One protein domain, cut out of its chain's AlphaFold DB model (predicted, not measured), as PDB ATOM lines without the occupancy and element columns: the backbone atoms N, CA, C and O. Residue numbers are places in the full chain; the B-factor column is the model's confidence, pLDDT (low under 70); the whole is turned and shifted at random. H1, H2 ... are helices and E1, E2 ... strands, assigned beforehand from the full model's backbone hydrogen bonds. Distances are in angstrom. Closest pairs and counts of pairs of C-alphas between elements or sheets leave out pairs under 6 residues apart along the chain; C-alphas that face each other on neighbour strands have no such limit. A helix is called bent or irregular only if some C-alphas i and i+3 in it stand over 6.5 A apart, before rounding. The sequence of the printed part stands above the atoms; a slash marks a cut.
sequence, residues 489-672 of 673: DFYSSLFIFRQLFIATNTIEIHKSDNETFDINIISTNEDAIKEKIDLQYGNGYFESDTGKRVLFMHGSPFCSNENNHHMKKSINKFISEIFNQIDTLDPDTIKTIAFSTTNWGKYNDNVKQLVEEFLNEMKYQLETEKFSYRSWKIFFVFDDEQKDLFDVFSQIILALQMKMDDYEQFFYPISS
ATOM      1  N   ASP A 489      19.015  58.634  -6.478       45.72
ATOM      2  CA  ASP A 489      17.870  58.031  -5.791       45.72
ATOM      3  C   ASP A 489      18.200  56.697  -5.098       45.72
ATOM      4  O   ASP A 489      17.709  56.442  -3.994       45.72
ATOM      5  N   PHE A 490      19.042  55.841  -5.697       47.06
ATOM      6  CA  PHE A 490      19.439  54.567  -5.079       47.06
ATOM      7  C   PHE A 490      20.309  54.818  -3.848       47.06
ATOM      8  O   PHE A 490      20.014  54.319  -2.762       47.06
ATOM      9  N   TYR A 491      21.336  55.656  -3.993       48.41
ATOM     10  CA  TYR A 491      22.243  55.995  -2.899       48.41
ATOM     11  C   TYR A 491      21.545  56.804  -1.796       48.41
ATOM     12  O   TYR A 491      21.862  56.611  -0.623       48.41
ATOM     13  N   SER A 492      20.552  57.631  -2.138       46.44
ATOM     14  CA  SER A 492      19.717  58.355  -1.170       46.44
ATOM     15  C   SER A 492      18.787  57.412  -0.406       46.44
ATOM     16  O   SER A 492      18.752  57.463   0.821       46.44
ATOM     17  N   SER A 493      18.129  56.467  -1.091       48.22
ATOM     18  CA  SER A 493      17.308  55.420  -0.453       48.22
ATOM     19  C   SER A 493      18.151  54.519   0.458       48.22
ATOM     20  O   SER A 493      17.743  54.188   1.569       48.22
ATOM     21  N   LEU A 494      19.354  54.152   0.005       48.78
ATOM     22  CA  LEU A 494      20.316  53.341   0.748       48.78
ATOM     23  C   LEU A 494      20.865  54.095   1.965       48.78
ATOM     24  O   LEU A 494      21.005  53.515   3.040       48.78
ATOM     25  N   PHE A 495      21.139  55.395   1.829       46.09
ATOM     26  CA  PHE A 495      21.570  56.256   2.926       46.09
ATOM     27  C   PHE A 495      20.450  56.472   3.947       46.09
ATOM     28  O   PHE A 495      20.706  56.347   5.138       46.09
ATOM     29  N   ILE A 496      19.213  56.720   3.509       47.59
ATOM     30  CA  ILE A 496      18.027  56.821   4.372       47.59
ATOM     31  C   ILE A 496      17.785  55.500   5.099       47.59
ATOM     32  O   ILE A 496      17.625  55.509   6.315       47.59
ATOM     33  N   PHE A 497      17.838  54.360   4.402       49.88
ATOM     34  CA  PHE A 497      17.729  53.045   5.032       49.88
ATOM     35  C   PHE A 497      18.856  52.825   6.041       49.88
ATOM     36  O   PHE A 497      18.595  52.389   7.152       49.88
ATOM     37  N   ARG A 498      20.093  53.208   5.713       50.06
ATOM     38  CA  ARG A 498      21.242  53.148   6.624       50.06
ATOM     39  C   ARG A 498      21.060  54.051   7.844       50.06
ATOM     40  O   ARG A 498      21.352  53.612   8.949       50.06
ATOM     41  N   GLN A 499      20.577  55.282   7.684       42.59
ATOM     42  CA  GLN A 499      20.340  56.216   8.791       42.59
ATOM     43  C   GLN A 499      19.156  55.777   9.647       42.59
ATOM     44  O   GLN A 499      19.267  55.797  10.867       42.59
ATOM     45  N   LEU A 500      18.067  55.306   9.036       41.81
ATOM     46  CA  LEU A 500      16.943  54.694   9.734       41.81
ATOM     47  C   LEU A 500      17.399  53.441  10.465       41.81
ATOM     48  O   LEU A 500      17.085  53.312  11.629       41.81
ATOM     49  N   PHE A 501      18.182  52.549   9.866       40.78
ATOM     50  CA  PHE A 501      18.640  51.312  10.500       40.78
ATOM     51  C   PHE A 501      19.651  51.566  11.633       40.78
ATOM     52  O   PHE A 501      19.514  51.012  12.719       40.78
ATOM     53  N   ILE A 502      20.589  52.507  11.453       37.22
ATOM     54  CA  ILE A 502      21.515  52.957  12.509       37.22
ATOM     55  C   ILE A 502      20.765  53.699  13.630       37.22
ATOM     56  O   ILE A 502      21.049  53.477  14.806       37.22
ATOM     57  N   ALA A 503      19.774  54.537  13.306       31.17
ATOM     58  CA  ALA A 503      18.902  55.184  14.293       31.17
ATOM     59  C   ALA A 503      17.922  54.190  14.947       31.17
ATOM     60  O   ALA A 503      17.466  54.402  16.073       31.17
ATOM     61  N   THR A 504      17.627  53.077  14.272       35.97
ATOM     62  CA  THR A 504      16.749  51.998  14.739       35.97
ATOM     63  C   THR A 504      17.502  50.796  15.315       35.97
ATOM     64  O   THR A 504      16.855  49.827  15.708       35.97
ATOM     65  N   ASN A 505      18.800  50.942  15.631       30.53
ATOM     66  CA  ASN A 505      19.466  50.173  16.703       30.53
ATOM     67  C   ASN A 505      18.790  50.360  18.086       30.53
ATOM     68  O   ASN A 505      19.188  49.758  19.080       30.53
ATOM     69  N   THR A 506      17.714  51.150  18.142       30.36
ATOM     70  CA  THR A 506      16.734  51.223  19.232       30.36
ATOM     71  C   THR A 506      15.279  51.078  18.753       30.36
ATOM     72  O   THR A 506      14.377  51.716  19.288       30.36
ATOM     73  N   ILE A 507      14.989  50.211  17.776       30.77
ATOM     74  CA  ILE A 507      13.662  49.580  17.727       30.77
ATOM     75  C   ILE A 507      13.687  48.392  18.696       30.77
ATOM     76  O   ILE A 507      13.815  47.227  18.324       30.77
ATOM     77  N   GLU A 508      13.513  48.696  19.984       27.47
ATOM     78  CA  GLU A 508      12.912  47.739  20.908       27.47
ATOM     79  C   GLU A 508      11.432  47.597  20.520       27.47
ATOM     80  O   GLU A 508      10.540  48.238  21.081       27.47
ATOM     81  N   ILE A 509      11.129  46.715  19.561       27.72
ATOM     82  CA  ILE A 509       9.814  46.066  19.581       27.72
ATOM     83  C   ILE A 509       9.856  45.152  20.803       27.72
ATOM     84  O   ILE A 509      10.320  44.015  20.733       27.72
ATOM     85  N   HIS A 510       9.419  45.663  21.955       24.83
ATOM     86  CA  HIS A 510       9.277  44.860  23.162       24.83
ATOM     87  C   HIS A 510       8.254  43.735  22.933       24.83
ATOM     88  O   HIS A 510       7.066  43.863  23.226       24.83
ATOM     89  N   LYS A 511       8.750  42.577  22.495       28.25
ATOM     90  CA  LYS A 511       8.230  41.254  22.852       28.25
ATOM     91  C   LYS A 511       9.342  40.507  23.611       28.25
ATOM     92  O   LYS A 511       9.929  39.562  23.124       28.25
ATOM     93  N   SER A 512       9.626  40.966  24.831       31.61
ATOM     94  CA  SER A 512      10.273  40.264  25.963       31.61
ATOM     95  C   SER A 512      11.516  39.355  25.775       31.61
ATOM     96  O   SER A 512      11.799  38.610  26.710       31.61
ATOM     97  N   ASP A 513      12.245  39.316  24.659       29.14
ATOM     98  CA  ASP A 513      13.530  38.591  24.572       29.14
ATOM     99  C   ASP A 513      14.689  39.580  24.459       29.14
ATOM    100  O   ASP A 513      14.736  40.395  23.541       29.14
ATOM    101  N   ASN A 514      15.597  39.514  25.434       33.47
ATOM    102  CA  ASN A 514      16.853  40.257  25.472       33.47
ATOM    103  C   ASN A 514      17.824  39.689  24.424       33.47
ATOM    104  O   ASN A 514      18.735  38.937  24.766       33.47
ATOM    105  N   GLU A 515      17.639  40.063  23.162       28.69
ATOM    106  CA  GLU A 515      18.701  40.037  22.155       28.69
ATOM    107  C   GLU A 515      18.981  41.484  21.745       28.69
ATOM    108  O   GLU A 515      18.183  42.117  21.055       28.69
ATOM    109  N   THR A 516      20.101  42.034  22.211       30.17
ATOM    110  CA  THR A 516      20.683  43.249  21.636       30.17
ATOM    111  C   THR A 516      21.342  42.872  20.315       30.17
ATOM    112  O   THR A 516      22.173  41.965  20.274       30.17
ATOM    113  N   PHE A 517      20.938  43.538  19.237       32.47
ATOM    114  CA  PHE A 517      21.532  43.377  17.917       32.47
ATOM    115  C   PHE A 517      22.677  44.379  17.794       32.47
ATOM    116  O   PHE A 517      22.426  45.571  17.649       32.47
ATOM    117  N   ASP A 518      23.916  43.900  17.844       27.66
ATOM    118  CA  ASP A 518      25.020  44.628  17.230       27.66
ATOM    119  C   ASP A 518      25.009  44.260  15.743       27.66
ATOM    120  O   ASP A 518      24.989  43.085  15.366       27.66
ATOM    121  N   ILE A 519      24.879  45.275  14.895       30.61
ATOM    122  CA  ILE A 519      24.920  45.138  13.442       30.61
ATOM    123  C   ILE A 519      26.044  46.054  12.983       30.61
ATOM    124  O   ILE A 519      25.859  47.270  12.890       30.61
ATOM    125  N   ASN A 520      27.215  45.485  12.704       26.58
ATOM    126  CA  ASN A 520      28.225  46.157  11.909       26.58
ATOM    127  C   ASN A 520      27.749  46.139  10.459       26.58
ATOM    128  O   ASN A 520      27.969  45.195   9.710       26.58
ATOM    129  N   ILE A 521      27.078  47.214  10.051       33.41
ATOM    130  CA  ILE A 521      26.778  47.440   8.638       33.41
ATOM    131  C   ILE A 521      28.072  47.901   7.972       33.41
ATOM    132  O   ILE A 521      28.430  49.083   8.021       33.41
ATOM    133  N   ILE A 522      28.790  46.959   7.371       29.52
ATOM    134  CA  ILE A 522      29.949  47.241   6.531       29.52
ATOM    135  C   ILE A 522      29.414  47.470   5.110       29.52
ATOM    136  O   ILE A 522      29.017  46.528   4.439       29.52
ATOM    137  N   SER A 523      29.324  48.723   4.646       36.88
ATOM    138  CA  SER A 523      29.040  48.971   3.223       36.88
ATOM    139  C   SER A 523      29.778  50.194   2.673       36.88
ATOM    140  O   SER A 523      29.265  51.317   2.640       36.88
ATOM    141  N   THR A 524      31.012  49.981   2.232       38.78
ATOM    142  CA  THR A 524      31.626  50.743   1.139       38.78
ATOM    143  C   THR A 524      31.260  50.096  -0.210       38.78
ATOM    144  O   THR A 524      30.759  48.973  -0.241       38.78
ATOM    145  N   ASN A 525      31.520  50.765  -1.343       38.44
ATOM    146  CA  ASN A 525      31.356  50.156  -2.678       38.44
ATOM    147  C   ASN A 525      32.170  48.853  -2.839       38.44
ATOM    148  O   ASN A 525      31.766  47.966  -3.584       38.44
ATOM    149  N   GLU A 526      33.286  48.702  -2.117       43.34
ATOM    150  CA  GLU A 526      34.080  47.466  -2.108       43.34
ATOM    151  C   GLU A 526      33.386  46.315  -1.361       43.34
ATOM    152  O   GLU A 526      33.580  45.150  -1.714       43.34
ATOM    153  N   ASP A 527      32.544  46.623  -0.372       45.50
ATOM    154  CA  ASP A 527      31.813  45.628   0.418       45.50
ATOM    155  C   ASP A 527      30.560  45.137  -0.312       45.50
ATOM    156  O   ASP A 527      30.295  43.940  -0.320       45.50
ATOM    157  N   ALA A 528      29.858  46.010  -1.047       45.97
ATOM    158  CA  ALA A 528      28.752  45.603  -1.924       45.97
ATOM    159  C   ALA A 528      29.210  44.631  -3.031       45.97
ATOM    160  O   ALA A 528      28.515  43.666  -3.356       45.97
ATOM    161  N   ILE A 529      30.420  44.849  -3.562       46.72
ATOM    162  CA  ILE A 529      31.071  43.962  -4.537       46.72
ATOM    163  C   ILE A 529      31.528  42.643  -3.879       46.72
ATOM    164  O   ILE A 529      31.460  41.589  -4.514       46.72
ATOM    165  N   LYS A 530      31.963  42.664  -2.610       50.06
ATOM    166  CA  LYS A 530      32.355  41.459  -1.850       50.06
ATOM    167  C   LYS A 530      31.171  40.614  -1.366       50.06
ATOM    168  O   LYS A 530      31.290  39.390  -1.361       50.06
ATOM    169  N   GLU A 531      30.048  41.226  -0.992       50.91
ATOM    170  CA  GLU A 531      28.874  40.546  -0.413       50.91
ATOM    171  C   GLU A 531      27.819  40.103  -1.442       50.91
ATOM    172  O   GLU A 531      26.745  39.636  -1.074       50.91
ATOM    173  N   LYS A 532      28.136  40.159  -2.745       52.06
ATOM    174  CA  LYS A 532      27.248  39.717  -3.842       52.06
ATOM    175  C   LYS A 532      25.894  40.441  -3.873       52.06
ATOM    176  O   LYS A 532      24.880  39.837  -4.222       52.06
ATOM    177  N   ILE A 533      25.871  41.730  -3.545       52.12
ATOM    178  CA  ILE A 533      24.701  42.567  -3.823       52.12
ATOM    179  C   ILE A 533      24.605  42.709  -5.347       52.12
ATOM    180  O   ILE A 533      25.562  43.145  -5.990       52.12
ATOM    181  N   ASP A 534      23.480  42.300  -5.938       50.44
ATOM    182  CA  ASP A 534      23.273  42.427  -7.379       50.44
ATOM    183  C   ASP A 534      22.957  43.887  -7.721       50.44
ATOM    184  O   ASP A 534      21.811  44.354  -7.697       50.44
ATOM    185  N   LEU A 535      24.023  44.624  -8.026       46.66
ATOM    186  CA  LEU A 535      23.985  46.043  -8.361       46.66
ATOM    187  C   LEU A 535      23.158  46.342  -9.626       46.66
ATOM    188  O   LEU A 535      22.774  47.493  -9.809       46.66
ATOM    189  N   GLN A 536      22.842  45.355 -10.484       45.16
ATOM    190  CA  GLN A 536      22.021  45.607 -11.681       45.16
ATOM    191  C   GLN A 536      20.557  45.922 -11.359       45.16
ATOM    192  O   GLN A 536      19.912  46.627 -12.134       45.16
ATOM    193  N   TYR A 537      20.040  45.430 -10.232       49.12
ATOM    194  CA  TYR A 537      18.640  45.619  -9.844       49.12
ATOM    195  C   TYR A 537      18.471  46.359  -8.515       49.12
ATOM    196  O   TYR A 537      17.342  46.589  -8.105       49.12
ATOM    197  N   GLY A 538      19.562  46.722  -7.831       57.16
ATOM    198  CA  GLY A 538      19.515  47.357  -6.507       57.16
ATOM    199  C   GLY A 538      19.003  46.434  -5.390       57.16
ATOM    200  O   GLY A 538      18.743  46.898  -4.280       57.16
ATOM    201  N   ASN A 539      18.860  45.137  -5.671       70.62
ATOM    202  CA  ASN A 539      18.416  44.131  -4.714       70.62
ATOM    203  C   ASN A 539      19.632  43.504  -4.028       70.62
ATOM    204  O   ASN A 539      20.621  43.157  -4.674       70.62
ATOM    205  N   GLY A 540      19.560  43.340  -2.714       80.00
ATOM    206  CA  GLY A 540      20.650  42.774  -1.925       80.00
ATOM    207  C   GLY A 540      20.163  42.263  -0.585       80.00
ATOM    208  O   GLY A 540      18.978  42.340  -0.270       80.00
ATOM    209  N   TYR A 541      21.077  41.750   0.229       78.00
ATOM    210  CA  TYR A 541      20.783  41.477   1.628       78.00
ATOM    211  C   TYR A 541      21.786  42.190   2.527       78.00
ATOM    212  O   TYR A 541      22.924  42.426   2.138       78.00
ATOM    213  N   PHE A 542      21.343  42.526   3.732       79.31
ATOM    214  CA  PHE A 542      22.206  42.979   4.815       79.31
ATOM    215  C   PHE A 542      22.324  41.849   5.829       79.31
ATOM    216  O   PHE A 542      21.298  41.332   6.275       79.31
ATOM    217  N   GLU A 543      23.540  41.458   6.193       78.69
ATOM    218  CA  GLU A 543      23.779  40.475   7.249       78.69
ATOM    219  C   GLU A 543      24.161  41.190   8.550       78.69
ATOM    220  O   GLU A 543      24.982  42.103   8.559       78.69
ATOM    221  N   SER A 544      23.525  40.820   9.661       71.19
ATOM    222  CA  SER A 544      23.947  41.265  10.990       71.19
ATOM    223  C   SER A 544      25.147  40.469  11.490       71.19
ATOM    224  O   SER A 544      25.350  39.329  11.086       71.19
ATOM    225  N   ASP A 545      25.842  40.979  12.509       66.69
ATOM    226  CA  ASP A 545      26.937  40.260  13.190       66.69
ATOM    227  C   ASP A 545      26.476  38.939  13.827       66.69
ATOM    228  O   ASP A 545      27.269  38.062  14.160       66.69
ATOM    229  N   THR A 546      25.161  38.793  13.998       69.75
ATOM    230  CA  THR A 546      24.489  37.584  14.485       69.75
ATOM    231  C   THR A 546      24.112  36.596  13.372       69.75
ATOM    232  O   THR A 546      23.448  35.599  13.655       69.75
ATOM    233  N   GLY A 547      24.495  36.863  12.117       75.12
ATOM    234  CA  GLY A 547      24.227  36.023  10.945       75.12
ATOM    235  C   GLY A 547      22.785  36.081  10.427       75.12
ATOM    236  O   GLY A 547      22.366  35.215   9.660       75.12
ATOM    237  N   LYS A 548      21.979  37.059  10.866       77.25
ATOM    238  CA  LYS A 548      20.597  37.225  10.385       77.25
ATOM    239  C   LYS A 548      20.605  38.119   9.155       77.25
ATOM    240  O   LYS A 548      21.219  39.181   9.169       77.25
ATOM    241  N   ARG A 549      19.870  37.719   8.118       83.75
ATOM    242  CA  ARG A 549      19.813  38.450   6.851       83.75
ATOM    243  C   ARG A 549      18.513  39.233   6.707       83.75
ATOM    244  O   ARG A 549      17.424  38.730   7.001       83.75
ATOM    245  N   VAL A 550      18.632  40.474   6.246       85.12
ATOM    246  CA  VAL A 550      17.525  41.330   5.811       85.12
ATOM    247  C   VAL A 550      17.586  41.415   4.297       85.12
ATOM    248  O   VAL A 550      18.537  41.977   3.769       85.12
ATOM    249  N   LEU A 551      16.583  40.882   3.604       88.06
ATOM    250  CA  LEU A 551      16.483  41.031   2.155       88.06
ATOM    251  C   LEU A 551      15.970  42.439   1.838       88.06
ATOM    252  O   LEU A 551      14.861  42.790   2.237       88.06
ATOM    253  N   PHE A 552      16.770  43.244   1.149       87.50
ATOM    254  CA  PHE A 552      16.413  44.588   0.718       87.50
ATOM    255  C   PHE A 552      16.104  44.601  -0.774       87.50
ATOM    256  O   PHE A 552      16.945  44.269  -1.608       87.50
ATOM    257  N   MET A 553      14.881  45.006  -1.089       86.06
ATOM    258  CA  MET A 553      14.352  45.063  -2.440       86.06
ATOM    259  C   MET A 553      14.232  46.522  -2.870       86.06
ATOM    260  O   MET A 553      13.405  47.273  -2.337       86.06
ATOM    261  N   HIS A 554      15.039  46.916  -3.851       80.00
ATOM    262  CA  HIS A 554      14.943  48.216  -4.496       80.00
ATOM    263  C   HIS A 554      14.327  48.029  -5.880       80.00
ATOM    264  O   HIS A 554      14.953  47.540  -6.809       80.00
ATOM    265  N   GLY A 555      13.059  48.393  -6.031       76.50
ATOM    266  CA  GLY A 555      12.372  48.224  -7.302       76.50
ATOM    267  C   GLY A 555      10.911  48.627  -7.219       76.50
ATOM    268  O   GLY A 555      10.278  48.537  -6.166       76.50
ATOM    269  N   SER A 556      10.375  49.092  -8.344       78.00
ATOM    270  CA  SER A 556       8.938  49.280  -8.506       78.00
ATOM    271  C   SER A 556       8.359  48.020  -9.154       78.00
ATOM    272  O   SER A 556       8.766  47.703 -10.273       78.00
ATOM    273  N   PRO A 557       7.384  47.331  -8.532       76.94
ATOM    274  CA  PRO A 557       6.618  46.280  -9.206       76.94
ATOM    275  C   PRO A 557       5.720  46.834 -10.328       76.94
ATOM    276  O   PRO A 557       5.037  46.072 -11.011       76.94
ATOM    277  N   PHE A 558       5.691  48.158 -10.503       76.88
ATOM    278  CA  PHE A 558       4.793  48.857 -11.409       76.88
ATOM    279  C   PHE A 558       5.562  49.513 -12.556       76.88
ATOM    280  O   PHE A 558       6.500  50.288 -12.323       76.88
ATOM    281  N   CYS A 559       5.111  49.259 -13.783       71.75
ATOM    282  CA  CYS A 559       5.502  50.009 -14.971       71.75
ATOM    283  C   CYS A 559       4.438  51.066 -15.302       71.75
ATOM    284  O   CYS A 559       3.239  50.802 -15.233       71.75
ATOM    285  N   SER A 560       4.882  52.257 -15.709       64.94
ATOM    286  CA  SER A 560       4.074  53.483 -15.788       64.94
ATOM    287  C   SER A 560       2.870  53.493 -16.720       64.94
ATOM    288  O   SER A 560       2.045  54.394 -16.610       64.94
ATOM    289  N   ASN A 561       2.731  52.495 -17.590       69.56
ATOM    290  CA  ASN A 561       1.720  52.463 -18.646       69.56
ATOM    291  C   ASN A 561       0.998  51.108 -18.759       69.56
ATOM    292  O   ASN A 561       0.412  50.804 -19.799       69.56
ATOM    293  N   GLU A 562       1.062  50.256 -17.736       73.56
ATOM    294  CA  GLU A 562       0.421  48.940 -17.793       73.56
ATOM    295  C   GLU A 562      -1.076  49.013 -17.465       73.56
ATOM    296  O   GLU A 562      -1.498  49.661 -16.510       73.56
ATOM    297  N   ASN A 563      -1.905  48.320 -18.254       82.44
ATOM    298  CA  ASN A 563      -3.304  48.101 -17.884       82.44
ATOM    299  C   ASN A 563      -3.398  47.195 -16.635       82.44
ATOM    300  O   ASN A 563      -2.462  46.458 -16.319       82.44
ATOM    301  N   ASN A 564      -4.555  47.188 -15.962       80.06
ATOM    302  CA  ASN A 564      -4.766  46.427 -14.719       80.06
ATOM    303  C   ASN A 564      -4.405  44.929 -14.822       80.06
ATOM    304  O   ASN A 564      -4.049  44.310 -13.821       80.06
ATOM    305  N   HIS A 565      -4.497  44.322 -16.012       82.44
ATOM    306  CA  HIS A 565      -4.156  42.911 -16.199       82.44
ATOM    307  C   HIS A 565      -2.638  42.676 -16.252       82.44
ATOM    308  O   HIS A 565      -2.134  41.759 -15.603       82.44
ATOM    309  N   HIS A 566      -1.901  43.520 -16.980       85.00
ATOM    310  CA  HIS A 566      -0.436  43.480 -17.012       85.00
ATOM    311  C   HIS A 566       0.158  43.796 -15.643       85.00
ATOM    312  O   HIS A 566       1.026  43.071 -15.175       85.00
ATOM    313  N   MET A 567      -0.435  44.759 -14.949       83.31
ATOM    314  CA  MET A 567      -0.078  45.163 -13.597       83.31
ATOM    315  C   MET A 567      -0.089  44.000 -12.592       83.31
ATOM    316  O   MET A 567       0.909  43.762 -11.916       83.31
ATOM    317  N   LYS A 568      -1.177  43.217 -12.529       87.88
ATOM    318  CA  LYS A 568      -1.238  42.021 -11.667       87.88
ATOM    319  C   LYS A 568      -0.150  41.008 -12.034       87.88
ATOM    320  O   LYS A 568       0.498  40.441 -11.163       87.88
ATOM    321  N   LYS A 569       0.096  40.799 -13.331       90.06
ATOM    322  CA  LYS A 569       1.157  39.897 -13.799       90.06
ATOM    323  C   LYS A 569       2.551  40.387 -13.384       90.06
ATOM    324  O   LYS A 569       3.381  39.560 -13.014       90.06
ATOM    325  N   SER A 570       2.796  41.695 -13.422       87.62
ATOM    326  CA  SER A 570       4.054  42.328 -13.011       87.62
ATOM    327  C   SER A 570       4.276  42.226 -11.501       87.62
ATOM    328  O   SER A 570       5.353  41.806 -11.084       87.62
ATOM    329  N   ILE A 571       3.239  42.471 -10.691       90.19
ATOM    330  CA  ILE A 571       3.260  42.249  -9.234       90.19
ATOM    331  C   ILE A 571       3.587  40.785  -8.919       90.19
ATOM    332  O   ILE A 571       4.522  40.512  -8.170       90.19
ATOM    333  N   ASN A 572       2.878  39.839  -9.541       91.12
ATOM    334  CA  ASN A 572       3.089  38.412  -9.302       91.12
ATOM    335  C   ASN A 572       4.492  37.968  -9.717       91.12
ATOM    336  O   ASN A 572       5.120  37.179  -9.011       91.12
ATOM    337  N   LYS A 573       5.005  38.485 -10.839       91.31
ATOM    338  CA  LYS A 573       6.371  38.218 -11.289       91.31
ATOM    339  C   LYS A 573       7.394  38.751 -10.283       91.31
ATOM    340  O   LYS A 573       8.261  37.992  -9.867       91.31
ATOM    341  N   PHE A 574       7.257  40.006  -9.859       89.25
ATOM    342  CA  PHE A 574       8.161  40.642  -8.900       89.25
ATOM    343  C   PHE A 574       8.174  39.914  -7.549       89.25
ATOM    344  O   PHE A 574       9.233  39.603  -7.010       89.25
ATOM    345  N   ILE A 575       6.998  39.566  -7.025       91.62
ATOM    346  CA  ILE A 575       6.879  38.812  -5.774       91.62
ATOM    347  C   ILE A 575       7.461  37.400  -5.928       91.62
ATOM    348  O   ILE A 575       8.198  36.943  -5.059       91.62
ATOM    349  N   SER A 576       7.216  36.725  -7.053       90.38
ATOM    350  CA  SER A 576       7.824  35.415  -7.320       90.38
ATOM    351  C   SER A 576       9.353  35.498  -7.364       90.38
ATOM    352  O   SER A 576      10.029  34.620  -6.837       90.38
ATOM    353  N   GLU A 577       9.917  36.554  -7.956       88.06
ATOM    354  CA  GLU A 577      11.365  36.791  -7.973       88.06
ATOM    355  C   GLU A 577      11.932  36.959  -6.556       88.06
ATOM    356  O   GLU A 577      12.967  36.369  -6.253       88.06
ATOM    357  N   ILE A 578      11.226  37.661  -5.662       89.00
ATOM    358  CA  ILE A 578      11.615  37.810  -4.248       89.00
ATOM    359  C   ILE A 578      11.673  36.460  -3.540       89.00
ATOM    360  O   ILE A 578      12.676  36.132  -2.909       89.00
ATOM    361  N   PHE A 579      10.615  35.656  -3.640       90.81
ATOM    362  CA  PHE A 579      10.577  34.367  -2.948       90.81
ATOM    363  C   PHE A 579      11.540  33.344  -3.561       90.81
ATOM    364  O   PHE A 579      12.137  32.563  -2.823       90.81
ATOM    365  N   ASN A 580      11.805  33.422  -4.868       87.56
ATOM    366  CA  ASN A 580      12.888  32.660  -5.490       87.56
ATOM    367  C   ASN A 580      14.261  33.073  -4.935       87.56
ATOM    368  O   ASN A 580      15.099  32.209  -4.684       87.56
ATOM    369  N   GLN A 581      14.504  34.368  -4.699       84.94
ATOM    370  CA  GLN A 581      15.743  34.816  -4.052       84.94
ATOM    371  C   GLN A 581      15.852  34.285  -2.618       84.94
ATOM    372  O   GLN A 581      16.903  33.769  -2.237       84.94
ATOM    373  N   ILE A 582      14.762  34.326  -1.846       87.00
ATOM    374  CA  ILE A 582      14.701  33.752  -0.492       87.00
ATOM    375  C   ILE A 582      15.058  32.261  -0.511       87.00
ATOM    376  O   ILE A 582      15.837  31.808   0.324       87.00
ATOM    377  N   ASP A 583      14.545  31.514  -1.487       86.38
ATOM    378  CA  ASP A 583      14.858  30.095  -1.654       86.38
ATOM    379  C   ASP A 583      16.331  29.839  -1.962       86.38
ATOM    380  O   ASP A 583      16.903  28.858  -1.485       86.38
ATOM    381  N   THR A 584      16.959  30.715  -2.749       84.62
ATOM    382  CA  THR A 584      18.387  30.590  -3.058       84.62
ATOM    383  C   THR A 584      19.296  30.946  -1.879       84.62
ATOM    384  O   THR A 584      20.418  30.444  -1.817       84.62
ATOM    385  N   LEU A 585      18.842  31.784  -0.939       76.25
ATOM    386  CA  LEU A 585      19.691  32.430   0.072       76.25
ATOM    387  C   LEU A 585      19.753  31.734   1.446       76.25
ATOM    388  O   LEU A 585      20.130  32.364   2.431       76.25
ATOM    389  N   ASP A 586      19.484  30.430   1.507       78.75
ATOM    390  CA  ASP A 586      19.156  29.705   2.743       78.75
ATOM    391  C   ASP A 586      17.959  30.361   3.448       78.75
ATOM    392  O   ASP A 586      18.109  31.323   4.218       78.75
ATOM    393  N   PRO A 587      16.751  29.841   3.198       76.50
ATOM    394  CA  PRO A 587      15.548  30.497   3.646       76.50
ATOM    395  C   PRO A 587      15.492  30.621   5.187       76.50
ATOM    396  O   PRO A 587      14.802  31.516   5.667       76.50
ATOM    397  N   ASP A 588      16.214  29.821   5.983       80.81
ATOM    398  CA  ASP A 588      16.211  29.953   7.455       80.81
ATOM    399  C   ASP A 588      16.938  31.209   7.979       80.81
ATOM    400  O   ASP A 588      16.703  31.647   9.115       80.81
ATOM    401  N   THR A 589      17.779  31.832   7.149       82.06
ATOM    402  CA  THR A 589      18.569  33.019   7.520       82.06
ATOM    403  C   THR A 589      17.818  34.338   7.319       82.06
ATOM    404  O   THR A 589      18.099  35.321   8.015       82.06
ATOM    405  N   ILE A 590      16.825  34.362   6.421       85.62
ATOM    406  CA  ILE A 590      16.041  35.556   6.086       85.62
ATOM    407  C   ILE A 590      14.721  35.536   6.856       85.62
ATOM    408  O   ILE A 590      13.813  34.761   6.566       85.62
ATOM    409  N   LYS A 591      14.595  36.441   7.829       87.06
ATOM    410  CA  LYS A 591      13.347  36.652   8.600       87.06
ATOM    411  C   LYS A 591      12.695  38.006   8.332       87.06
ATOM    412  O   LYS A 591      11.590  38.273   8.811       87.06
ATOM    413  N   THR A 592      13.388  38.856   7.580       89.94
ATOM    414  CA  THR A 592      13.004  40.241   7.343       89.94
ATOM    415  C   THR A 592      13.153  40.584   5.867       89.94
ATOM    416  O   THR A 592      14.206  40.332   5.287       89.94
ATOM    417  N   ILE A 593      12.123  41.205   5.295       90.81
ATOM    418  CA  ILE A 593      12.135  41.769   3.942       90.81
ATOM    419  C   ILE A 593      11.884  43.271   4.067       90.81
ATOM    420  O   ILE A 593      10.962  43.685   4.768       90.81
ATOM    421  N   ALA A 594      12.693  44.093   3.412       90.38
ATOM    422  CA  ALA A 594      12.545  45.539   3.373       90.38
ATOM    423  C   ALA A 594      12.393  46.012   1.923       90.38
ATOM    424  O   ALA A 594      13.199  45.665   1.066       90.38
ATOM    425  N   PHE A 595      11.364  46.809   1.657       89.69
ATOM    426  CA  PHE A 595      11.059  47.375   0.348       89.69
ATOM    427  C   PHE A 595      11.363  48.868   0.334       89.69
ATOM    428  O   PHE A 595      10.843  49.599   1.173       89.69
ATOM    429  N   SER A 596      12.138  49.332  -0.642       85.19
ATOM    430  CA  SER A 596      12.260  50.760  -0.949       85.19
ATOM    431  C   SER A 596      11.121  51.183  -1.868       85.19
ATOM    432  O   SER A 596      11.012  50.671  -2.986       85.19
ATOM    433  N   THR A 597      10.287  52.133  -1.442       81.00
ATOM    434  CA  THR A 597       9.147  52.588  -2.253       81.00
ATOM    435  C   THR A 597       9.456  53.803  -3.115       81.00
ATOM    436  O   THR A 597       8.571  54.266  -3.825       81.00
ATOM    437  N   THR A 598      10.691  54.312  -3.119       75.06
ATOM    438  CA  THR A 598      11.097  55.577  -3.769       75.06
ATOM    439  C   THR A 598      10.634  55.750  -5.222       75.06
ATOM    440  O   THR A 598      10.280  56.853  -5.626       75.06
ATOM    441  N   ASN A 599      10.447  54.661  -5.974       73.81
ATOM    442  CA  ASN A 599       9.958  54.698  -7.360       73.81
ATOM    443  C   ASN A 599       8.467  54.349  -7.563       73.81
ATOM    444  O   ASN A 599       8.014  54.201  -8.696       73.81
ATOM    445  N   TRP A 600       7.685  54.217  -6.489       79.25
ATOM    446  CA  TRP A 600       6.271  53.818  -6.542       79.25
ATOM    447  C   TRP A 600       5.326  55.018  -6.750       79.25
ATOM    448  O   TRP A 600       4.186  54.844  -7.169       79.25
ATOM    449  N   GLY A 601       5.795  56.237  -6.456       57.81
ATOM    450  CA  GLY A 601       4.972  57.448  -6.319       57.81
ATOM    451  C   GLY A 601       4.620  58.205  -7.604       57.81
ATOM    452  O   GLY A 601       3.945  59.225  -7.524       57.81
ATOM    453  N   LYS A 602       5.030  57.747  -8.794       66.25
ATOM    454  CA  LYS A 602       4.698  58.443 -10.059       66.25
ATOM    455  C   LYS A 602       3.346  58.034 -10.665       66.25
ATOM    456  O   LYS A 602       3.045  58.439 -11.786       66.25
ATOM    457  N   TYR A 603       2.538  57.230  -9.970       61.44
ATOM    458  CA  TYR A 603       1.358  56.584 -10.554       61.44
ATOM    459  C   TYR A 603       0.032  57.204 -10.098       61.44
ATOM    460  O   TYR A 603      -0.233  57.334  -8.910       61.44
ATOM    461  N   ASN A 604      -0.785  57.590 -11.085       64.50
ATOM    462  CA  ASN A 604      -2.122  58.181 -10.952       64.50
ATOM    463  C   ASN A 604      -3.149  57.205 -10.363       64.50
ATOM    464  O   ASN A 604      -3.007  56.003 -10.569       64.50
ATOM    465  N   ASP A 605      -4.185  57.773  -9.721       76.69
ATOM    466  CA  ASP A 605      -5.528  57.309  -9.288       76.69
ATOM    467  C   ASP A 605      -5.734  55.875  -8.740       76.69
ATOM    468  O   ASP A 605      -6.574  55.662  -7.866       76.69
ATOM    469  N   ASN A 606      -4.954  54.888  -9.172       83.00
ATOM    470  CA  ASN A 606      -5.077  53.465  -8.856       83.00
ATOM    471  C   ASN A 606      -4.063  52.969  -7.808       83.00
ATOM    472  O   ASN A 606      -3.999  51.769  -7.544       83.00
ATOM    473  N   VAL A 607      -3.291  53.863  -7.175       84.38
ATOM    474  CA  VAL A 607      -2.276  53.518  -6.154       84.38
ATOM    475  C   VAL A 607      -2.842  52.619  -5.058       84.38
ATOM    476  O   VAL A 607      -2.206  51.653  -4.647       84.38
ATOM    477  N   LYS A 608      -4.072  52.879  -4.615       88.38
ATOM    478  CA  LYS A 608      -4.720  52.053  -3.596       88.38
ATOM    479  C   LYS A 608      -4.915  50.604  -4.058       88.38
ATOM    480  O   LYS A 608      -4.568  49.683  -3.328       88.38
ATOM    481  N   GLN A 609      -5.429  50.408  -5.273       88.94
ATOM    482  CA  GLN A 609      -5.651  49.077  -5.844       88.94
ATOM    483  C   GLN A 609      -4.323  48.335  -6.061       88.94
ATOM    484  O   GLN A 609      -4.239  47.137  -5.814       88.94
ATOM    485  N   LEU A 610      -3.282  49.059  -6.481       86.31
ATOM    486  CA  LEU A 610      -1.927  48.536  -6.647       86.31
ATOM    487  C   LEU A 610      -1.357  47.982  -5.340       86.31
ATOM    488  O   LEU A 610      -0.861  46.858  -5.301       86.31
ATOM    489  N   VAL A 611      -1.452  48.767  -4.267       89.19
ATOM    490  CA  VAL A 611      -0.960  48.375  -2.944       89.19
ATOM    491  C   VAL A 611      -1.778  47.214  -2.373       89.19
ATOM    492  O   VAL A 611      -1.200  46.292  -1.803       89.19
ATOM    493  N   GLU A 612      -3.102  47.206  -2.564       91.31
ATOM    494  CA  GLU A 612      -3.959  46.082  -2.164       91.31
ATOM    495  C   GLU A 612      -3.579  44.782  -2.887       91.31
ATOM    496  O   GLU A 612      -3.409  43.754  -2.234       91.31
ATOM    497  N   GLU A 613      -3.397  44.816  -4.210       91.56
ATOM    498  CA  GLU A 613      -3.009  43.634  -4.992       91.56
ATOM    499  C   GLU A 613      -1.619  43.126  -4.586       91.56
ATOM    500  O   GLU A 613      -1.437  41.929  -4.370       91.56
ATOM    501  N   PHE A 614      -0.660  44.039  -4.398       92.31
ATOM    502  CA  PHE A 614       0.684  43.708  -3.930       92.31
ATOM    503  C   PHE A 614       0.665  43.023  -2.558       92.31
ATOM    504  O   PHE A 614       1.274  41.968  -2.380       92.31
ATOM    505  N   LEU A 615      -0.049  43.592  -1.582       91.75
ATOM    506  CA  LEU A 615      -0.123  43.029  -0.232       91.75
ATOM    507  C   LEU A 615      -0.872  41.689  -0.206       91.75
ATOM    508  O   LEU A 615      -0.491  40.803   0.559       91.75
ATOM    509  N   ASN A 616      -1.890  41.513  -1.053       91.12
ATOM    510  CA  ASN A 616      -2.608  40.244  -1.183       91.12
ATOM    511  C   ASN A 616      -1.733  39.140  -1.787       91.12
ATOM    512  O   ASN A 616      -1.747  38.020  -1.283       91.12
ATOM    513  N   GLU A 617      -0.959  39.439  -2.831       93.81
ATOM    514  CA  GLU A 617      -0.049  38.458  -3.429       93.81
ATOM    515  C   GLU A 617       1.122  38.139  -2.484       93.81
ATOM    516  O   GLU A 617       1.468  36.972  -2.314       93.81
ATOM    517  N   MET A 618       1.672  39.136  -1.772       92.00
ATOM    518  CA  MET A 618       2.675  38.896  -0.724       92.00
ATOM    519  C   MET A 618       2.121  37.964   0.353       92.00
ATOM    520  O   MET A 618       2.762  36.979   0.706       92.00
ATOM    521  N   LYS A 619       0.911  38.246   0.848       89.62
ATOM    522  CA  LYS A 619       0.219  37.394   1.816       89.62
ATOM    523  C   LYS A 619       0.056  35.967   1.285       89.62
ATOM    524  O   LYS A 619       0.401  35.028   1.991       89.62
ATOM    525  N   TYR A 620      -0.421  35.815   0.050       92.38
ATOM    526  CA  TYR A 620      -0.607  34.507  -0.573       92.38
ATOM    527  C   TYR A 620       0.689  33.688  -0.567       92.38
ATOM    528  O   TYR A 620       0.671  32.534  -0.144       92.38
ATOM    529  N   GLN A 621       1.823  34.288  -0.946       92.75
ATOM    530  CA  GLN A 621       3.116  33.599  -0.903       92.75
ATOM    531  C   GLN A 621       3.528  33.211   0.522       92.75
ATOM    532  O   GLN A 621       3.956  32.080   0.747       92.75
ATOM    533  N   LEU A 622       3.352  34.106   1.499       88.75
ATOM    534  CA  LEU A 622       3.674  33.840   2.907       88.75
ATOM    535  C   LEU A 622       2.802  32.736   3.517       88.75
ATOM    536  O   LEU A 622       3.246  32.059   4.439       88.75
ATOM    537  N   GLU A 623       1.580  32.550   3.019       88.50
ATOM    538  CA  GLU A 623       0.642  31.515   3.469       88.50
ATOM    539  C   GLU A 623       0.837  30.163   2.764       88.50
ATOM    540  O   GLU A 623       0.254  29.164   3.191       88.50
ATOM    541  N   THR A 624       1.674  30.082   1.723       90.75
ATOM    542  CA  THR A 624       2.020  28.789   1.113       90.75
ATOM    543  C   THR A 624       2.669  27.858   2.140       90.75
ATOM    544  O   THR A 624       3.395  28.310   3.026       90.75
ATOM    545  N   GLU A 625       2.478  26.538   2.002       84.50
ATOM    546  CA  GLU A 625       3.075  25.522   2.899       84.50
ATOM    547  C   GLU A 625       4.590  25.703   3.092       84.50
ATOM    548  O   GLU A 625       5.146  25.360   4.134       84.50
ATOM    549  N   LYS A 626       5.255  26.285   2.091       89.50
ATOM    550  CA  LYS A 626       6.691  26.541   2.084       89.50
ATOM    551  C   LYS A 626       7.131  27.671   3.020       89.50
ATOM    552  O   LYS A 626       8.259  27.630   3.505       89.50
ATOM    553  N   PHE A 627       6.288  28.671   3.270       87.69
ATOM    554  CA  PHE A 627       6.658  29.868   4.037       87.69
ATOM    555  C   PHE A 627       5.763  30.130   5.256       87.69
ATOM    556  O   PHE A 627       6.136  30.942   6.107       87.69
ATOM    557  N   SER A 628       4.644  29.408   5.384       87.25
ATOM    558  CA  SER A 628       3.627  29.611   6.422       87.25
ATOM    559  C   SER A 628       4.079  29.254   7.834       87.25
ATOM    560  O   SER A 628       3.588  29.833   8.798       87.25
ATOM    561  N   TYR A 629       5.063  28.366   7.986       85.88
ATOM    562  CA  TYR A 629       5.614  27.995   9.296       85.88
ATOM    563  C   TYR A 629       6.533  29.070   9.909       85.88
ATOM    564  O   TYR A 629       7.160  28.831  10.943       85.88
ATOM    565  N   ARG A 630       6.660  30.242   9.272       83.75
ATOM    566  CA  ARG A 630       7.633  31.275   9.637       83.75
ATOM    567  C   ARG A 630       6.976  32.595  10.009       83.75
ATOM    568  O   ARG A 630       6.019  33.047   9.388       83.75
ATOM    569  N   SER A 631       7.580  33.262  10.987       84.06
ATOM    570  CA  SER A 631       7.251  34.635  11.358       84.06
ATOM    571  C   SER A 631       8.047  35.618  10.494       84.06
ATOM    572  O   SER A 631       9.275  35.691  10.620       84.06
ATOM    573  N   TRP A 632       7.357  36.389   9.660       85.69
ATOM    574  CA  TRP A 632       7.971  37.361   8.754       85.69
ATOM    575  C   TRP A 632       7.826  38.793   9.267       85.69
ATOM    576  O   TRP A 632       6.767  39.191   9.761       85.69
ATOM    577  N   LYS A 633       8.890  39.587   9.110       88.19
ATOM    578  CA  LYS A 633       8.860  41.045   9.278       88.19
ATOM    579  C   LYS A 633       9.001  41.707   7.916       88.19
ATOM    580  O   LYS A 633      10.033  41.550   7.271       88.19
ATOM    581  N   ILE A 634       7.979  42.437   7.483       90.31
ATOM    582  CA  ILE A 634       7.990  43.104   6.181       90.31
ATOM    583  C   ILE A 634       7.937  44.610   6.395       90.31
ATOM    584  O   ILE A 634       6.970  45.131   6.944       90.31
ATOM    585  N   PHE A 635       8.984  45.301   5.962       90.38
ATOM    586  CA  PHE A 635       9.127  46.745   6.073       90.38
ATOM    587  C   PHE A 635       8.929  47.408   4.711       90.38
ATOM    588  O   PHE A 635       9.488  46.956   3.718       90.38
ATOM    589  N   PHE A 636       8.173  48.499   4.673       89.69
ATOM    590  CA  PHE A 636       8.066  49.387   3.515       89.69
ATOM    591  C   PHE A 636       8.675  50.727   3.891       89.69
ATOM    592  O   PHE A 636       8.219  51.341   4.849       89.69
ATOM    593  N   VAL A 637       9.713  51.150   3.182       87.31
ATOM    594  CA  VAL A 637      10.507  52.337   3.496       87.31
ATOM    595  C   VAL A 637      10.135  53.438   2.514       87.31
ATOM    596  O   VAL A 637      10.427  53.328   1.322       87.31
ATOM    597  N   PHE A 638       9.484  54.472   3.042       85.19
ATOM    598  CA  PHE A 638       8.994  55.640   2.317       85.19
ATOM    599  C   PHE A 638       9.917  56.831   2.543       85.19
ATOM    600  O   PHE A 638      10.305  57.099   3.682       85.19
ATOM    601  N   ASP A 639      10.199  57.554   1.465       82.50
ATOM    602  CA  ASP A 639      10.823  58.876   1.528       82.50
ATOM    603  C   ASP A 639       9.786  59.949   1.918       82.50
ATOM    604  O   ASP A 639       8.573  59.738   1.802       82.50
ATOM    605  N   ASP A 640      10.253  61.109   2.364       78.12
ATOM    606  CA  ASP A 640       9.451  62.244   2.831       78.12
ATOM    607  C   ASP A 640       8.490  62.754   1.745       78.12
ATOM    608  O   ASP A 640       7.368  63.181   2.040       78.12
ATOM    609  N   GLU A 641       8.891  62.644   0.477       82.19
ATOM    610  CA  GLU A 641       8.072  62.999  -0.688       82.19
ATOM    611  C   GLU A 641       6.894  62.034  -0.920       82.19
ATOM    612  O   GLU A 641       5.988  62.324  -1.699       82.19
ATOM    613  N   GLN A 642       6.861  60.887  -0.231       84.19
ATOM    614  CA  GLN A 642       5.894  59.805  -0.451       84.19
ATOM    615  C   GLN A 642       4.836  59.689   0.647       84.19
ATOM    616  O   GLN A 642       4.250  58.623   0.847       84.19
ATOM    617  N   LYS A 643       4.559  60.785   1.357       84.75
ATOM    618  CA  LYS A 643       3.597  60.808   2.466       84.75
ATOM    619  C   LYS A 643       2.214  60.261   2.091       84.75
ATOM    620  O   LYS A 643       1.640  59.483   2.850       84.75
ATOM    621  N   ASP A 644       1.706  60.602   0.910       84.62
ATOM    622  CA  ASP A 644       0.397  60.122   0.452       84.62
ATOM    623  C   ASP A 644       0.392  58.597   0.256       84.62
ATOM    624  O   ASP A 644      -0.560  57.908   0.627       84.62
ATOM    625  N   LEU A 645       1.490  58.047  -0.270       85.44
ATOM    626  CA  LEU A 645       1.659  56.606  -0.437       85.44
ATOM    627  C   LEU A 645       1.787  55.902   0.924       85.44
ATOM    628  O   LEU A 645       1.167  54.857   1.124       85.44
ATOM    629  N   PHE A 646       2.523  56.492   1.869       88.75
ATOM    630  CA  PHE A 646       2.622  56.007   3.248       88.75
ATOM    631  C   PHE A 646       1.242  55.925   3.919       88.75
ATOM    632  O   PHE A 646       0.922  54.919   4.561       88.75
ATOM    633  N   ASP A 647       0.405  56.952   3.749       87.81
ATOM    634  CA  ASP A 647      -0.945  56.987   4.316       87.81
ATOM    635  C   ASP A 647      -1.844  55.908   3.690       87.81
ATOM    636  O   ASP A 647      -2.562  55.207   4.412       87.81
ATOM    637  N   VAL A 648      -1.759  55.702   2.369       89.19
ATOM    638  CA  VAL A 648      -2.479  54.625   1.664       89.19
ATOM    639  C   VAL A 648      -2.046  53.248   2.170       89.19
ATOM    640  O   VAL A 648      -2.896  52.432   2.541       89.19
ATOM    641  N   PHE A 649      -0.739  52.994   2.257       89.88
ATOM    642  CA  PHE A 649      -0.195  51.746   2.794       89.88
ATOM    643  C   PHE A 649      -0.636  51.496   4.229       89.88
ATOM    644  O   PHE A 649      -1.085  50.401   4.556       89.88
ATOM    645  N   SER A 650      -0.553  52.518   5.077       89.50
ATOM    646  CA  SER A 650      -0.951  52.426   6.479       89.50
ATOM    647  C   SER A 650      -2.426  52.053   6.616       89.50
ATOM    648  O   SER A 650      -2.766  51.178   7.411       89.50
ATOM    649  N   GLN A 651      -3.308  52.653   5.813       90.69
ATOM    650  CA  GLN A 651      -4.735  52.324   5.820       90.69
ATOM    651  C   GLN A 651      -5.008  50.888   5.360       90.69
ATOM    652  O   GLN A 651      -5.782  50.179   6.008       90.69
ATOM    653  N   ILE A 652      -4.374  50.444   4.269       88.38
ATOM    654  CA  ILE A 652      -4.578  49.091   3.730       88.38
ATOM    655  C   ILE A 652      -4.012  48.040   4.688       88.38
ATOM    656  O   ILE A 652      -4.697  47.064   4.989       88.38
ATOM    657  N   ILE A 653      -2.806  48.254   5.222       86.62
ATOM    658  CA  ILE A 653      -2.177  47.354   6.196       86.62
ATOM    659  C   ILE A 653      -3.054  47.224   7.442       86.62
ATOM    660  O   ILE A 653      -3.308  46.106   7.883       86.62
ATOM    661  N   LEU A 654      -3.578  48.332   7.978       85.19
ATOM    662  CA  LEU A 654      -4.500  48.288   9.116       85.19
ATOM    663  C   LEU A 654      -5.766  47.487   8.784       85.19
ATOM    664  O   LEU A 654      -6.196  46.660   9.587       85.19
ATOM    665  N   ALA A 655      -6.349  47.687   7.599       86.44
ATOM    666  CA  ALA A 655      -7.535  46.951   7.170       86.44
ATOM    667  C   ALA A 655      -7.270  45.446   6.977       86.44
ATOM    668  O   ALA A 655      -8.130  44.630   7.310       86.44
ATOM    669  N   LEU A 656      -6.095  45.070   6.461       81.06
ATOM    670  CA  LEU A 656      -5.674  43.675   6.314       81.06
ATOM    671  C   LEU A 656      -5.395  43.026   7.673       81.06
ATOM    672  O   LEU A 656      -5.895  41.935   7.928       81.06
ATOM    673  N   GLN A 657      -4.698  43.721   8.575       81.06
ATOM    674  CA  GLN A 657      -4.421  43.250   9.937       81.06
ATOM    675  C   GLN A 657      -5.700  43.045  10.754       81.06
ATOM    676  O   GLN A 657      -5.780  42.109  11.538       81.06
ATOM    677  N   MET A 658      -6.733  43.868  10.550       79.25
ATOM    678  CA  MET A 658      -8.036  43.663  11.197       79.25
ATOM    679  C   MET A 658      -8.788  42.419  10.698       79.25
ATOM    680  O   MET A 658      -9.725  41.985  11.364       79.25
ATOM    681  N   LYS A 659      -8.418  41.869   9.536       78.12
ATOM    682  CA  LYS A 659      -9.022  40.661   8.949       78.12
ATOM    683  C   LYS A 659      -8.210  39.390   9.211       78.12
ATOM    684  O   LYS A 659      -8.667  38.314   8.841       78.12
ATOM    685  N   MET A 660      -7.007  39.506   9.770       67.75
ATOM    686  CA  MET A 660      -6.143  38.367  10.073       67.75
ATOM    687  C   MET A 660      -6.348  37.958  11.530       67.75
ATOM    688  O   MET A 660      -6.139  38.762  12.434       67.75
ATOM    689  N   ASP A 661      -6.754  36.706  11.750       60.75
ATOM    690  CA  ASP A 661      -6.853  36.131  13.097       60.75
ATOM    691  C   ASP A 661      -5.459  35.862  13.706       60.75
ATOM    692  O   ASP A 661      -5.314  35.830  14.929       60.75
ATOM    693  N   ASP A 662      -4.424  35.750  12.860       59.47
ATOM    694  CA  ASP A 662      -3.027  35.566  13.256       59.47
ATOM    695  C   ASP A 662      -2.231  36.877  13.193       59.47
ATOM    696  O   ASP A 662      -1.847  37.375  12.134       59.47
ATOM    697  N   TYR A 663      -1.943  37.429  14.372       55.62
ATOM    698  CA  TYR A 663      -1.212  38.685  14.566       55.62
ATOM    699  C   TYR A 663       0.308  38.585  14.319       55.62
ATOM    700  O   TYR A 663       1.021  39.529  14.649       55.62
ATOM    701  N   GLU A 664       0.849  37.466  13.826       53.62
ATOM    702  CA  GLU A 664       2.307  37.228  13.822       53.62
ATOM    703  C   GLU A 664       3.043  37.623  12.531       53.62
ATOM    704  O   GLU A 664       4.271  37.733  12.547       53.62
ATOM    705  N   GLN A 665       2.328  37.911  11.439       61.19
ATOM    706  CA  GLN A 665       2.919  38.442  10.205       61.19
ATOM    707  C   GLN A 665       2.707  39.956  10.142       61.19
ATOM    708  O   GLN A 665       1.585  40.443   9.995       61.19
ATOM    709  N   PHE A 666       3.789  40.721  10.288       70.56
ATOM    710  CA  PHE A 666       3.688  42.170  10.404       70.56
ATOM    711  C   PHE A 666       4.221  42.885   9.165       70.56
ATOM    712  O   PHE A 666       5.423  42.883   8.890       70.56
ATOM    713  N   PHE A 667       3.310  43.559   8.469       77.62
ATOM    714  CA  PHE A 667       3.624  44.621   7.522       77.62
ATOM    715  C   PHE A 667       3.783  45.942   8.286       77.62
ATOM    716  O   PHE A 667       2.901  46.327   9.058       77.62
ATOM    717  N   TYR A 668       4.896  46.635   8.072       79.88
ATOM    718  CA  TYR A 668       5.232  47.884   8.743       79.88
ATOM    719  C   TYR A 668       5.582  48.960   7.710       79.88
ATOM    720  O   TYR A 668       6.637  48.871   7.079       79.88
ATOM    721  N   PRO A 669       4.745  49.994   7.543       80.12
ATOM    722  CA  PRO A 669       5.156  51.184   6.819       80.12
ATOM    723  C   PRO A 669       6.085  52.021   7.713       80.12
ATOM    724  O   PRO A 669       5.749  52.331   8.857       80.12
ATOM    725  N   ILE A 670       7.267  52.365   7.205       80.00
ATOM    726  CA  ILE A 670       8.296  53.177   7.861       80.00
ATOM    727  C   ILE A 670       8.578  54.387   6.973       80.00
ATOM    728  O   ILE A 670       8.943  54.229   5.816       80.00
ATOM    729  N   SER A 671       8.426  55.588   7.521       72.06
ATOM    730  CA  SER A 671       8.832  56.833   6.862       72.06
ATOM    731  C   SER A 671      10.205  57.273   7.375       72.06
ATOM    732  O   SER A 671      10.557  56.972   8.518       72.06
ATOM    733  N   SER A 672      10.966  57.966   6.530       62.19
ATOM    734  CA  SER A 672      12.245  58.607   6.854       62.19
ATOM    735  C   SER A 672      12.182  59.791   7.823       62.19
ATOM    736  O   SER A 672      13.241  60.178   8.323       62.19
TER     737      SER A 672
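AT A GLANCE: This is residues 489 to 672 of the 673 residues of the protein "Hypothetical protein" of Adineta steineri (UniProt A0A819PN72). A strongly twisted sheet of five strands is sandwiched between helices: H3 and H5 cover parts of one face, with H4 packed between them, and H1 crosses the other face. Residues 509 to 514 stick out, and the short H2 lies far from the middle. The 184 printed residues hold five named helices and five strands, H1 H2 E1 E2 H3 E3 H4 E4 H5 E5 along the chain; the mixed sheet runs E1 E2 E3 E4 E5. The class is mixed, helices and strands; the whole is compact, with a radius of gyration of the C-alphas of 16.2 A and spans of 43 by 39 by 31 A.

HOW THE PARTS SIT: In the sheet, E1, residues 540 to 543, and E2, residues 549 to 554, form an antiparallel hairpin, with N 542 and O 550 2.9 A apart. E3, residues 590 to 596, is parallel to E2, with N 553 and O 594 at 2.8 A. E4, residues 633 to 638, is parallel to E3, with N 595 and O 635 at 2.8 A. E5, residues 666 to 671, is parallel to E4, with N 670 and O 636 at 2.7 A. H3, residues 564 to 584, is on the sheet at a height of 12.6 A; its closest C-alphas to E3 are Ile 582 and Ile 590, 7.0 A. H5, residues 640 to 657, is on the same face at a height of 8.2 A, over E5; C-alphas Ser 650 and Pro 669 are their closest, 6.2 A. H5 is irregular, C-alphas 641 and 644 being 8.3 A apart, and has a kink of 35 degrees near residue 647. H4, residues 607 to 623, touches H3 at a steep tilt of 37 degrees, only just steep, closest at C-alphas Ile 571 and Phe 614, 6.1 A. With residues 607 to 612 alone H4 touches H5, closest at C-alphas Lys 608 and Val 648, 6.3 A. H1, residues 489 to 503, is on the opposite face at a height of 9.2 A, slantwise to the strands at 49 degrees to E3 on the local plane; C-alphas Ser 493 and Ser 596 are their closest, 6.9 A. H2, residues 525 to 530, is not on the sheet and touches no helix. E2, H3, E3, then E3, H4, E4, then E4, H5, E5 are strand-helix-strand units, two parallel neighbour strands with a helix between, with right-handed crossovers. Every O i to N i+4 pair is within hydrogen-bond range in H1, H2, H3 and H4, and 12 of 14 in H5.

IN THESE COORDINATES: H1 begins at C-alpha 489 (17.870, 58.031, -5.791) and E5 ends at C-alpha 671 (8.832, 56.833, 6.862). H3 is 30.4 A long, H5 24.6 A, H4 24.2 A, H1 20.3 A and E3 17.2 A.

THE WHOLE: C-alphas Asn 514 and Asn 563 are the two farthest apart, 48.5 A. The printed part has no cut; the link H1 to H2, 21 residues, is long. Mean pLDDT of the printed part is 70.6, and 65 residues are under 70, among them 489 to 538.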